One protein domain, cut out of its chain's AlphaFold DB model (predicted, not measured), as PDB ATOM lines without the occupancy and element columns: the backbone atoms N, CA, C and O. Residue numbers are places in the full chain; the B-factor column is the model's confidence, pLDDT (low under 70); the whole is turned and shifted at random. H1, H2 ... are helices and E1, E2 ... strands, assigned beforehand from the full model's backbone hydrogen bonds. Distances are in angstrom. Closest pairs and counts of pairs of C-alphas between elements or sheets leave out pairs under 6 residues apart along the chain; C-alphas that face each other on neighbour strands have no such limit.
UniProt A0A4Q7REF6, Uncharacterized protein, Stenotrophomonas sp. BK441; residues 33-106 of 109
ATOM      1  N   GLU A  33     238.953 182.210 194.957       60.84
ATOM      2  CA  GLU A  33     238.600 183.145 193.896       60.84
ATOM      3  C   GLU A  33     238.698 184.592 194.395       60.84
ATOM      4  O   GLU A  33     238.191 184.920 195.477       60.84
ATOM      5  N   PRO A  34     239.355 185.483 193.631       65.31
ATOM      6  CA  PRO A  34     239.449 186.882 194.003       65.31
ATOM      7  C   PRO A  34     238.052 187.509 194.093       65.31
ATOM      8  O   PRO A  34     237.224 187.401 193.189       65.31
ATOM      9  N   LEU A  35     237.796 188.199 195.204       83.94
ATOM     10  CA  LEU A  35     236.542 188.905 195.448       83.94
ATOM     11  C   LEU A  35     236.561 190.214 194.668       83.94
ATOM     12  O   LEU A  35     237.524 190.959 194.752       83.94
ATOM     13  N   ALA A  36     235.499 190.557 193.952       91.00
ATOM     14  CA  ALA A  36     235.449 191.843 193.262       91.00
ATOM     15  C   ALA A  36     234.957 192.978 194.180       91.00
ATOM     16  O   ALA A  36     234.008 192.800 194.948       91.00
ATOM     17  N   CYS A  37     235.592 194.150 194.074       94.06
ATOM     18  CA  CYS A  37     235.180 195.383 194.749       94.06
ATOM     19  C   CYS A  37     233.837 195.878 194.194       94.06
ATOM     20  O   CYS A  37     233.676 196.013 192.984       94.06
ATOM     21  N   ASP A  38     232.879 196.220 195.045       95.56
ATOM     22  CA  ASP A  38     231.559 196.707 194.627       95.56
ATOM     23  C   ASP A  38     231.572 198.185 194.192       95.56
ATOM     24  O   ASP A  38     230.621 198.650 193.562       95.56
ATOM     25  N   CYS A  39     232.672 198.911 194.448       94.62
ATOM     26  CA  CYS A  39     232.890 200.270 193.942       94.62
ATOM     27  C   CYS A  39     233.498 200.291 192.532       94.62
ATOM     28  O   CYS A  39     232.954 200.940 191.643       94.62
ATOM     29  N   CYS A  40     234.636 199.615 192.325       94.19
ATOM     30  CA  CYS A  40     235.411 199.694 191.076       94.19
ATOM     31  C   CYS A  40     235.386 198.415 190.230       94.19
ATOM     32  O   CYS A  40     236.023 198.365 189.184       94.19
ATOM     33  N   ASN A  41     234.691 197.367 190.682       93.06
ATOM     34  CA  ASN A  41     234.572 196.060 190.030       93.06
ATOM     35  C   ASN A  41     235.887 195.295 189.787       93.06
ATOM     36  O   ASN A  41     235.858 194.201 189.229       93.06
ATOM     37  N   ARG A  42     237.036 195.820 190.232       92.19
ATOM     38  CA  ARG A  42     238.318 195.114 190.135       92.19
ATOM     39  C   ARG A  42     238.323 193.871 191.029       92.19
ATOM     40  O   ARG A  42     237.762 193.941 192.126       92.19
ATOM     41  N   PRO A  43     238.969 192.771 190.605       91.12
ATOM     42  CA  PRO A  43     239.272 191.650 191.487       91.12
ATOM     43  C   PRO A  43     240.217 192.108 192.606       91.12
ATOM     44  O   PRO A  43     241.135 192.893 192.383       91.12
ATOM     45  N   VAL A  44     239.972 191.624 193.818       88.19
ATOM     46  CA  VAL A  44     240.667 192.002 195.050       88.19
ATOM     47  C   VAL A  44     240.993 190.737 195.833       88.19
ATOM     48  O   VAL A  44     240.163 189.830 195.970       88.19
ATOM     49  N   GLY A  45     242.209 190.679 196.368       84.44
ATOM     50  CA  GLY A  45     242.617 189.618 197.277       84.44
ATOM     51  C   GLY A  45     241.761 189.601 198.545       84.44
ATOM     52  O   GLY A  45     241.225 190.618 198.988       84.44
ATOM     53  N   TYR A  46     241.648 188.432 199.176       81.44
ATOM     54  CA  TYR A  46     240.830 188.251 200.379       81.44
ATOM     55  C   TYR A  46     241.197 189.207 201.537       81.44
ATOM     56  O   TYR A  46     240.316 189.550 202.331       81.44
ATOM     57  N   PHE A  47     242.470 189.613 201.638       83.81
ATOM     58  CA  PHE A  47     243.007 190.491 202.691       83.81
ATOM     59  C   PHE A  47     242.989 191.991 202.332       83.81
ATOM     60  O   PHE A  47     243.116 192.843 203.219       83.81
ATOM     61  N   ASP A  48     242.772 192.312 201.054       87.00
ATOM     62  CA  ASP A  48     242.788 193.680 200.509       87.00
ATOM     63  C   ASP A  48     241.382 194.280 200.366       87.00
ATOM     64  O   ASP A  48     241.202 195.412 199.903       87.00
ATOM     65  N   VAL A  49     240.370 193.520 200.789       89.69
ATOM     66  CA  VAL A  49     238.967 193.919 200.792       89.69
ATOM     67  C   VAL A  49     238.480 194.199 202.209       89.69
ATOM     68  O   VAL A  49     238.721 193.435 203.144       89.69
ATOM     69  N   VAL A  50     237.747 195.291 202.354       91.31
ATOM     70  CA  VAL A  50     236.988 195.634 203.549       91.31
ATOM     71  C   VAL A  50     235.582 195.075 203.372       91.31
ATOM     72  O   VAL A  50     234.898 195.375 202.391       91.31
ATOM     73  N   ARG A  51     235.165 194.214 204.303       92.12
ATOM     74  CA  ARG A  51     233.809 193.659 204.335       92.12
ATOM     75  C   ARG A  51     232.959 194.554 205.213       92.12
ATOM     76  O   ARG A  51     233.268 194.706 206.390       92.12
ATOM     77  N   MET A  52     231.911 195.116 204.640       93.00
ATOM     78  CA  MET A  52     231.011 196.017 205.337       93.00
ATOM     79  C   MET A  52     229.595 195.461 205.324       93.00
ATOM     80  O   MET A  52     229.229 194.621 204.495       93.00
ATOM     81  N   GLU A  53     228.807 195.916 206.286       93.94
ATOM     82  CA  GLU A  53     227.442 195.475 206.505       93.94
ATOM     83  C   GLU A  53     226.580 196.681 206.866       93.94
ATOM     84  O   GLU A  53     227.008 197.563 207.610       93.94
ATOM     85  N   ARG A  54     225.368 196.730 206.314       93.38
ATOM     86  CA  ARG A  54     224.371 197.753 206.619       93.38
ATOM     87  C   ARG A  54     223.083 197.075 207.071       93.38
ATOM     88  O   ARG A  54     222.583 196.183 206.387       93.38
ATOM     89  N   GLY A  55     222.568 197.501 208.220       93.62
ATOM     90  CA  GLY A  55     221.289 197.037 208.754       93.62
ATOM     91  C   GLY A  55     220.105 197.770 208.127       93.62
ATOM     92  O   GLY A  55     220.149 198.986 207.944       93.62
ATOM     93  N   PHE A  56     219.045 197.019 207.841       90.25
ATOM     94  CA  PHE A  56     217.745 197.481 207.367       90.25
ATOM     95  C   PHE A  56     216.634 196.785 208.167       90.25
ATOM     96  O   PHE A  56     216.882 195.734 208.765       90.25
ATOM     97  N   PRO A  57     215.389 197.297 208.148       89.75
ATOM     98  CA  PRO A  57     214.267 196.650 208.835       89.75
ATOM     99  C   PRO A  57     214.020 195.192 208.413       89.75
ATOM    100  O   PRO A  57     213.546 194.398 209.219       89.75
ATOM    101  N   PHE A  58     214.358 194.826 207.171       85.81
ATOM    102  CA  PHE A  58     214.203 193.463 206.645       85.81
ATOM    103  C   PHE A  58     215.446 192.573 206.841       85.81
ATOM    104  O   PHE A  58     215.420 191.402 206.467       85.81
ATOM    105  N   GLY A  59     216.542 193.106 207.393       90.75
ATOM    106  CA  GLY A  59     217.776 192.361 207.642       90.75
ATOM    107  C   GLY A  59     219.050 193.141 207.327       90.75
ATOM    108  O   GLY A  59     219.033 194.338 207.054       90.75
ATOM    109  N   SER A  60     220.187 192.452 207.369       93.56
ATOM    110  CA  SER A  60     221.510 193.022 207.103       93.56
ATOM    111  C   SER A  60     221.994 192.697 205.691       93.56
ATOM    112  O   SER A  60     222.039 191.524 205.307       93.56
ATOM    113  N   LEU A  61     222.436 193.702 204.935       94.19
ATOM    114  CA  LEU A  61     223.033 193.512 203.613       94.19
ATOM    115  C   LEU A  61     224.531 193.811 203.634       94.19
ATOM    116  O   LEU A  61     224.986 194.787 204.229       94.19
ATOM    117  N   LYS A  62     225.300 192.952 202.959       92.38
ATOM    118  CA  LYS A  62     226.765 193.023 202.895       92.38
ATOM    119  C   LYS A  62     227.235 193.623 201.581       92.38
ATOM    120  O   LYS A  62     226.620 193.400 200.541       92.38
ATOM    121  N   TYR A  63     228.369 194.306 201.634       94.50
ATOM    122  CA  TYR A  63     229.069 194.856 200.478       94.50
ATOM    123  C   TYR A  63     230.578 194.895 200.752       94.50
ATOM    124  O   TYR A  63     231.029 194.850 201.898       94.50
ATOM    125  N   LEU A  64     231.369 194.873 199.685       94.50
ATOM    126  CA  LEU A  64     232.811 194.666 199.694       94.50
ATOM    127  C   LEU A  64     233.517 195.801 198.959       94.50
ATOM    128  O   LEU A  64     233.296 195.995 197.768       94.50
ATOM    129  N   ILE A  65     234.423 196.507 199.626       94.94
ATOM    130  CA  ILE A  65     235.150 197.640 199.034       94.94
ATOM    131  C   ILE A  65     236.651 197.419 199.208       94.94
ATOM    132  O   ILE A  65     237.098 196.997 200.269       94.94
ATOM    133  N   CYS A  66     237.457 197.659 198.172       94.44
ATOM    134  CA  CYS A  66     238.912 197.578 198.314       94.44
ATOM    135  C   CYS A  66     239.449 198.732 199.174       94.44
ATOM    136  O   CYS A  66     238.852 199.810 199.224       94.44
ATOM    137  N   ARG A  67     240.609 198.525 199.808       91.50
ATOM    138  CA  ARG A  67     241.266 199.551 200.644       91.50
ATOM    139  C   ARG A  67     241.521 200.876 199.917       91.50
ATOM    140  O   ARG A  67     241.471 201.934 200.531       91.50
ATOM    141  N   GLU A  68     241.757 200.822 198.611       93.00
ATOM    142  CA  GLU A  68     241.929 202.015 197.781       93.00
ATOM    143  C   GLU A  68     240.617 202.805 197.661       93.00
ATOM    144  O   GLU A  68     240.584 203.997 197.948       93.00
ATOM    145  N   CYS A  69     239.507 202.134 197.330       93.69
ATOM    146  CA  CYS A  69     238.217 202.800 197.157       93.69
ATOM    147  C   CYS A  69     237.663 203.378 198.464       93.69
ATOM    148  O   CYS A  69     237.083 204.459 198.434       93.69
ATOM    149  N   ILE A  70     237.838 202.686 199.596       90.62
ATOM    150  CA  ILE A  70     237.383 203.206 200.895       90.62
ATOM    151  C   ILE A  70     238.205 204.427 201.332       90.62
ATOM    152  O   ILE A  70     237.666 205.335 201.957       90.62
ATOM    153  N   GLY A  71     239.481 204.503 200.934       90.56
ATOM    154  CA  GLY A  71     240.358 205.638 201.226       90.56
ATOM    155  C   GLY A  71     239.881 206.968 200.631       90.56
ATOM    156  O   GLY A  71     240.259 208.024 201.133       90.56
ATOM    157  N   HIS A  72     239.012 206.943 199.614       91.25
ATOM    158  CA  HIS A  72     238.400 208.153 199.055       91.25
ATOM    159  C   HIS A  72     237.309 208.769 199.944       91.25
ATOM    160  O   HIS A  72     236.912 209.906 199.698       91.25
ATOM    161  N   TYR A  73     236.838 208.057 200.973       88.12
ATOM    162  CA  TYR A  73     235.730 208.485 201.833       88.12
ATOM    163  C   TYR A  73     236.146 208.538 203.317       88.12
ATOM    164  O   TYR A  73     235.564 207.843 204.148       88.12
ATOM    165  N   PRO A  74     237.143 209.365 203.700       82.75
ATOM    166  CA  PRO A  74     237.672 209.394 205.069       82.75
ATOM    167  C   PRO A  74     236.667 209.905 206.114       82.75
ATOM    168  O   PRO A  74     236.791 209.583 207.291       82.75
ATOM    169  N   ALA A  75     235.669 210.687 205.693       83.56
ATOM    170  CA  ALA A  75     234.581 211.179 206.543       83.56
ATOM    171  C   ALA A  75     233.351 210.247 206.556       83.56
ATOM    172  O   ALA A  75     232.333 210.586 207.158       83.56
ATOM    173  N   GLY A  76     233.443 209.090 205.893       83.44
ATOM    174  CA  GLY A  76     232.333 208.174 205.653       83.44
ATOM    175  C   GLY A  76     231.740 208.314 204.251       83.44
ATOM    176  O   GLY A  76     231.811 209.363 203.604       83.44
ATOM    177  N   GLU A  77     231.175 207.218 203.760       86.00
ATOM    178  CA  GLU A  77     230.512 207.142 202.466       86.00
ATOM    179  C   GLU A  77     229.092 207.749 202.491       86.00
ATOM    180  O   GLU A  77     228.345 207.567 203.457       86.00
ATOM    181  N   PRO A  78     228.666 208.443 201.418       89.69
ATOM    182  CA  PRO A  78     227.278 208.866 201.272       89.69
ATOM    183  C   PRO A  78     226.328 207.664 201.207       89.69
ATOM    184  O   PRO A  78     226.605 206.691 200.508       89.69
ATOM    185  N   GLU A  79     225.154 207.768 201.831       89.81
ATOM    186  CA  GLU A  79     224.174 206.671 201.874       89.81
ATOM    187  C   GLU A  79     223.771 206.164 200.480       89.81
ATOM    188  O   GLU A  79     223.740 204.958 200.237       89.81
ATOM    189  N   ALA A  80     223.537 207.074 199.529       89.81
ATOM    190  CA  ALA A  80     223.229 206.699 198.150       89.81
ATOM    191  C   ALA A  80     224.340 205.831 197.530       89.81
ATOM    192  O   ALA A  80     224.073 204.879 196.797       89.81
ATOM    193  N   LEU A  81     225.601 206.107 197.858       91.56
ATOM    194  CA  LEU A  81     226.725 205.330 197.360       91.56
ATOM    195  C   LEU A  81     226.778 203.936 198.004       91.56
ATOM    196  O   LEU A  81     226.970 202.946 197.295       91.56
ATOM    197  N   THR A  82     226.524 203.843 199.311       92.69
ATOM    198  CA  THR A  82     226.406 202.568 200.034       92.69
ATOM    199  C   THR A  82     225.335 201.671 199.424       92.69
ATOM    200  O   THR A  82     225.581 200.500 199.132       92.69
ATOM    201  N   LEU A  83     224.145 202.223 199.187       94.19
ATOM    202  CA  LEU A  83     223.026 201.500 198.586       94.19
ATOM    203  C   LEU A  83     223.369 201.013 197.169       94.19
ATOM    204  O   LEU A  83     223.083 199.862 196.830       94.19
ATOM    205  N   ARG A  84     224.070 201.825 196.364       93.94
ATOM    206  CA  ARG A  84     224.579 201.398 195.052       93.94
ATOM    207  C   ARG A  84     225.530 200.207 195.170       93.94
ATOM    208  O   ARG A  84     225.404 199.260 194.397       93.94
ATOM    209  N   TRP A  85     226.466 200.220 196.118       95.38
ATOM    210  CA  TRP A  85     227.391 199.100 196.329       95.38
ATOM    211  C   TRP A  85     226.670 197.824 196.768       95.38
ATOM    212  O   TRP A  85     226.974 196.746 196.262       95.38
ATOM    213  N   ILE A  86     225.667 197.947 197.638       95.19
ATOM    214  CA  ILE A  86     224.804 196.833 198.049       95.19
ATOM    215  C   ILE A  86     224.068 196.235 196.840       95.19
ATOM    216  O   ILE A  86     224.068 195.017 196.654       95.19
ATOM    217  N   VAL A  87     223.497 197.074 195.971       94.75
ATOM    218  CA  VAL A  87     222.823 196.633 194.739       94.75
ATOM    219  C   VAL A  87     223.806 195.985 193.756       94.75
ATOM    220  O   VAL A  87     223.479 194.969 193.137       94.75
ATOM    221  N   THR A  88     225.022 196.521 193.616       94.31
ATOM    222  CA  THR A  88     226.088 195.892 192.820       94.31
ATOM    223  C   THR A  88     226.431 194.511 193.372       94.31
ATOM    224  O   THR A  88     226.491 193.546 192.608       94.31
ATOM    225  N   ARG A  89     226.591 194.384 194.696       94.12
ATOM    226  CA  ARG A  89     226.894 193.105 195.344       94.12
ATOM    227  C   ARG A  89     225.786 192.087 195.126       94.12
ATOM    228  O   ARG A  89     226.083 190.933 194.828       94.12
ATOM    229  N   ALA A  90     224.530 192.513 195.243       92.19
ATOM    230  CA  ALA A  90     223.369 191.669 194.996       92.19
ATOM    231  C   ALA A  90     223.362 191.117 193.560       92.19
ATOM    232  O   ALA A  90     223.138 189.924 193.375       92.19
ATOM    233  N   GLY A  91     223.734 191.937 192.569       90.62
ATOM    234  CA  GLY A  91     223.892 191.513 191.170       90.62
ATOM    235  C   GLY A  91     224.844 190.336 190.974       90.62
ATOM    236  O   GLY A  91     224.607 189.492 190.115       90.62
ATOM    237  N   ARG A  92     225.873 190.203 191.821       88.94
ATOM    238  CA  ARG A  92     226.816 189.073 191.764       88.94
ATOM    239  C   ARG A  92     226.202 187.738 192.195       88.94
ATOM    240  O   ARG A  92     226.777 186.700 191.896       88.94
ATOM    241  N   PHE A  93     225.071 187.755 192.901       86.25
ATOM    242  CA  PHE A  93     224.326 186.550 193.285       86.25
ATOM    243  C   PHE A  93     223.161 186.237 192.334       86.25
ATOM    244  O   PHE A  93     222.459 185.251 192.548       86.25
ATOM    245  N   GLY A  94     222.962 187.056 191.295       86.44
ATOM    246  CA  GLY A  94     221.943 186.871 190.263       86.44
ATOM    247  C   GLY A  94     221.005 188.071 190.110       86.44
ATOM    248  O   GLY A  94     220.775 188.838 191.048       86.44
ATOM    249  N   GLN A  95     220.426 188.206 188.912       86.88
ATOM    250  CA  GLN A  95     219.544 189.325 188.561       86.88
ATOM    251  C   GLN A  95     218.292 189.380 189.444       86.88
ATOM    252  O   GLN A  95     217.951 190.435 189.968       86.88
ATOM    253  N   GLN A  96     217.663 188.227 189.698       90.19
ATOM    254  CA  GLN A  96     216.468 188.141 190.542       90.19
ATOM    255  C   GLN A  96     216.723 188.669 191.961       90.19
ATOM    256  O   GLN A  96     215.889 189.377 192.527       90.19
ATOM    257  N   TRP A  97     217.888 188.357 192.536       90.00
ATOM    258  CA  TRP A  97     218.257 188.855 193.858       90.00
ATOM    259  C   TRP A  97     218.535 190.359 193.841       90.00
ATOM    260  O   TRP A  97     218.093 191.079 194.735       90.00
ATOM    261  N   GLN A  98     219.216 190.854 192.807       92.44
ATOM    262  CA  GLN A  98     219.434 192.286 192.632       92.44
ATOM    263  C   GLN A  98     218.123 193.070 192.568       92.44
ATOM    264  O   GLN A  98     218.005 194.107 193.223       92.44
ATOM    265  N   ASP A  99     217.146 192.578 191.810       91.56
ATOM    266  CA  ASP A  99     215.854 193.240 191.648       91.56
ATOM    267  C   ASP A  99     215.050 193.225 192.954       91.56
ATOM    268  O   ASP A  99     214.491 194.251 193.344       91.56
ATOM    269  N   ALA A 100     215.078 192.110 193.692       92.06
ATOM    270  CA  ALA A 100     214.476 192.024 195.020       92.06
ATOM    271  C   ALA A 100     215.105 193.031 196.000       92.06
ATOM    272  O   ALA A 100     214.386 193.751 196.693       92.06
ATOM    273  N   VAL A 101     216.437 193.141 196.024       92.75
ATOM    274  CA  VAL A 101     217.148 194.115 196.867       92.75
ATOM    275  C   VAL A 101     216.807 195.551 196.463       92.75
ATOM    276  O   VAL A 101     216.514 196.366 197.334       92.75
ATOM    277  N   ARG A 102     216.774 195.877 195.163       93.94
ATOM    278  CA  ARG A 102     216.364 197.213 194.688       93.94
ATOM    279  C   ARG A 102     214.956 197.575 195.154       93.94
ATOM    280  O   ARG A 102     214.752 198.691 195.628       93.94
ATOM    281  N   ALA A 103     214.017 196.633 195.057       92.56
ATOM    282  CA  ALA A 103     212.641 196.829 195.499       92.56
ATOM    283  C   ALA A 103     212.554 197.086 197.013       92.56
ATOM    284  O   ALA A 103     211.887 198.030 197.428       92.56
ATOM    285  N   GLN A 104     213.274 196.307 197.829       92.44
ATOM    286  CA  GLN A 104     213.300 196.483 199.290       92.44
ATOM    287  C   GLN A 104     213.951 197.802 199.725       92.44
ATOM    288  O   GLN A 104     213.536 198.402 200.712       92.44
ATOM    289  N   LEU A 105     214.957 198.273 198.986       89.81
ATOM    290  CA  LEU A 105     215.638 199.540 199.264       89.81
ATOM    291  C   LEU A 105     214.881 200.767 198.729       89.81
ATOM    292  O   LEU A 105     215.336 201.888 198.943       89.81
ATOM    293  N   GLY A 106     213.774 200.583 197.997       84.25
ATOM    294  CA  GLY A 106     213.098 201.679 197.293       84.25
ATOM    295  C   GLY A 106     214.005 202.382 196.274       84.25
ATOM    296  O   GLY A 106     213.801 203.555 195.962       84.25
TER     297      GLY A 106
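Overview. This is residues 33 to 106 of the 109 residues of an uncharacterized protein of Stenotrophomonas sp. BK441 (UniProt A0A4Q7REF6). A long two-stranded hairpin, E1 and E2, is crossed on one face by helix H2, mainly over E2, and H3 folds back beside H2 as the second half of a helical hairpin. The short helix H1 and the loop of residues 33 to 48 lie at the end of the strand hairpin where E1 begins and E2 ends, and residues 71 to 80 stick out. The printed part has 74 residues, with two named strands and three named helices in the order E1, E2, H1, H2, H3; the sheet, E1 - E2, is antiparallel and the class is mixed, helices and strands. The whole is compact, with a radius of gyration of the C-alphas of 12.1 A and spans of 31 by 30 by 17 A.

Arrangement. E1, residues 49 to 56, and E2, residues 59 to 66, form an antiparallel hairpin, with 156 degrees between their directions. N 50 and O 65 are 2.8 A apart and N 61 and O 54 2.9 A, both within hydrogen-bond range. The closest C-alphas of E2 and H2, residues 79 to 91, are those of Tyr 63 and Ile 86, 5.3 A apart. E1 and H2 are near each other, with 7 pairs of C-alphas within 10 A. H2 touches H3, residues 95 to 104, with residues 87 to 91 alone; their closest C-alphas, Ala 90 and Gln 98, are 4.6 A apart. This helical hairpin has a shallow tilt of 30 degrees, opposite ways. H1, residues 67 to 71, is apart from H2 and H3. In H1, H2 and H3 every O i to N i+4 pair is within hydrogen-bond range.

Along the chain. E1 measures 22.5 A from C-alpha 49 at (238.967, 193.919, 200.792) to C-alpha 56, and E2 23.7 A. H1 measures 6.2 A, H2 18.6 A and H3 14.3 A, ending with C-alpha 104 at (213.300, 196.483, 199.290).

Size, cuts and confidence. The C-alphas of Ala 75 and Gln 96, the two farthest apart, are 33.4 A from each other. The printed part has no cut, and no link between named elements is long. Residues 33 to 34 have pLDDT under 70.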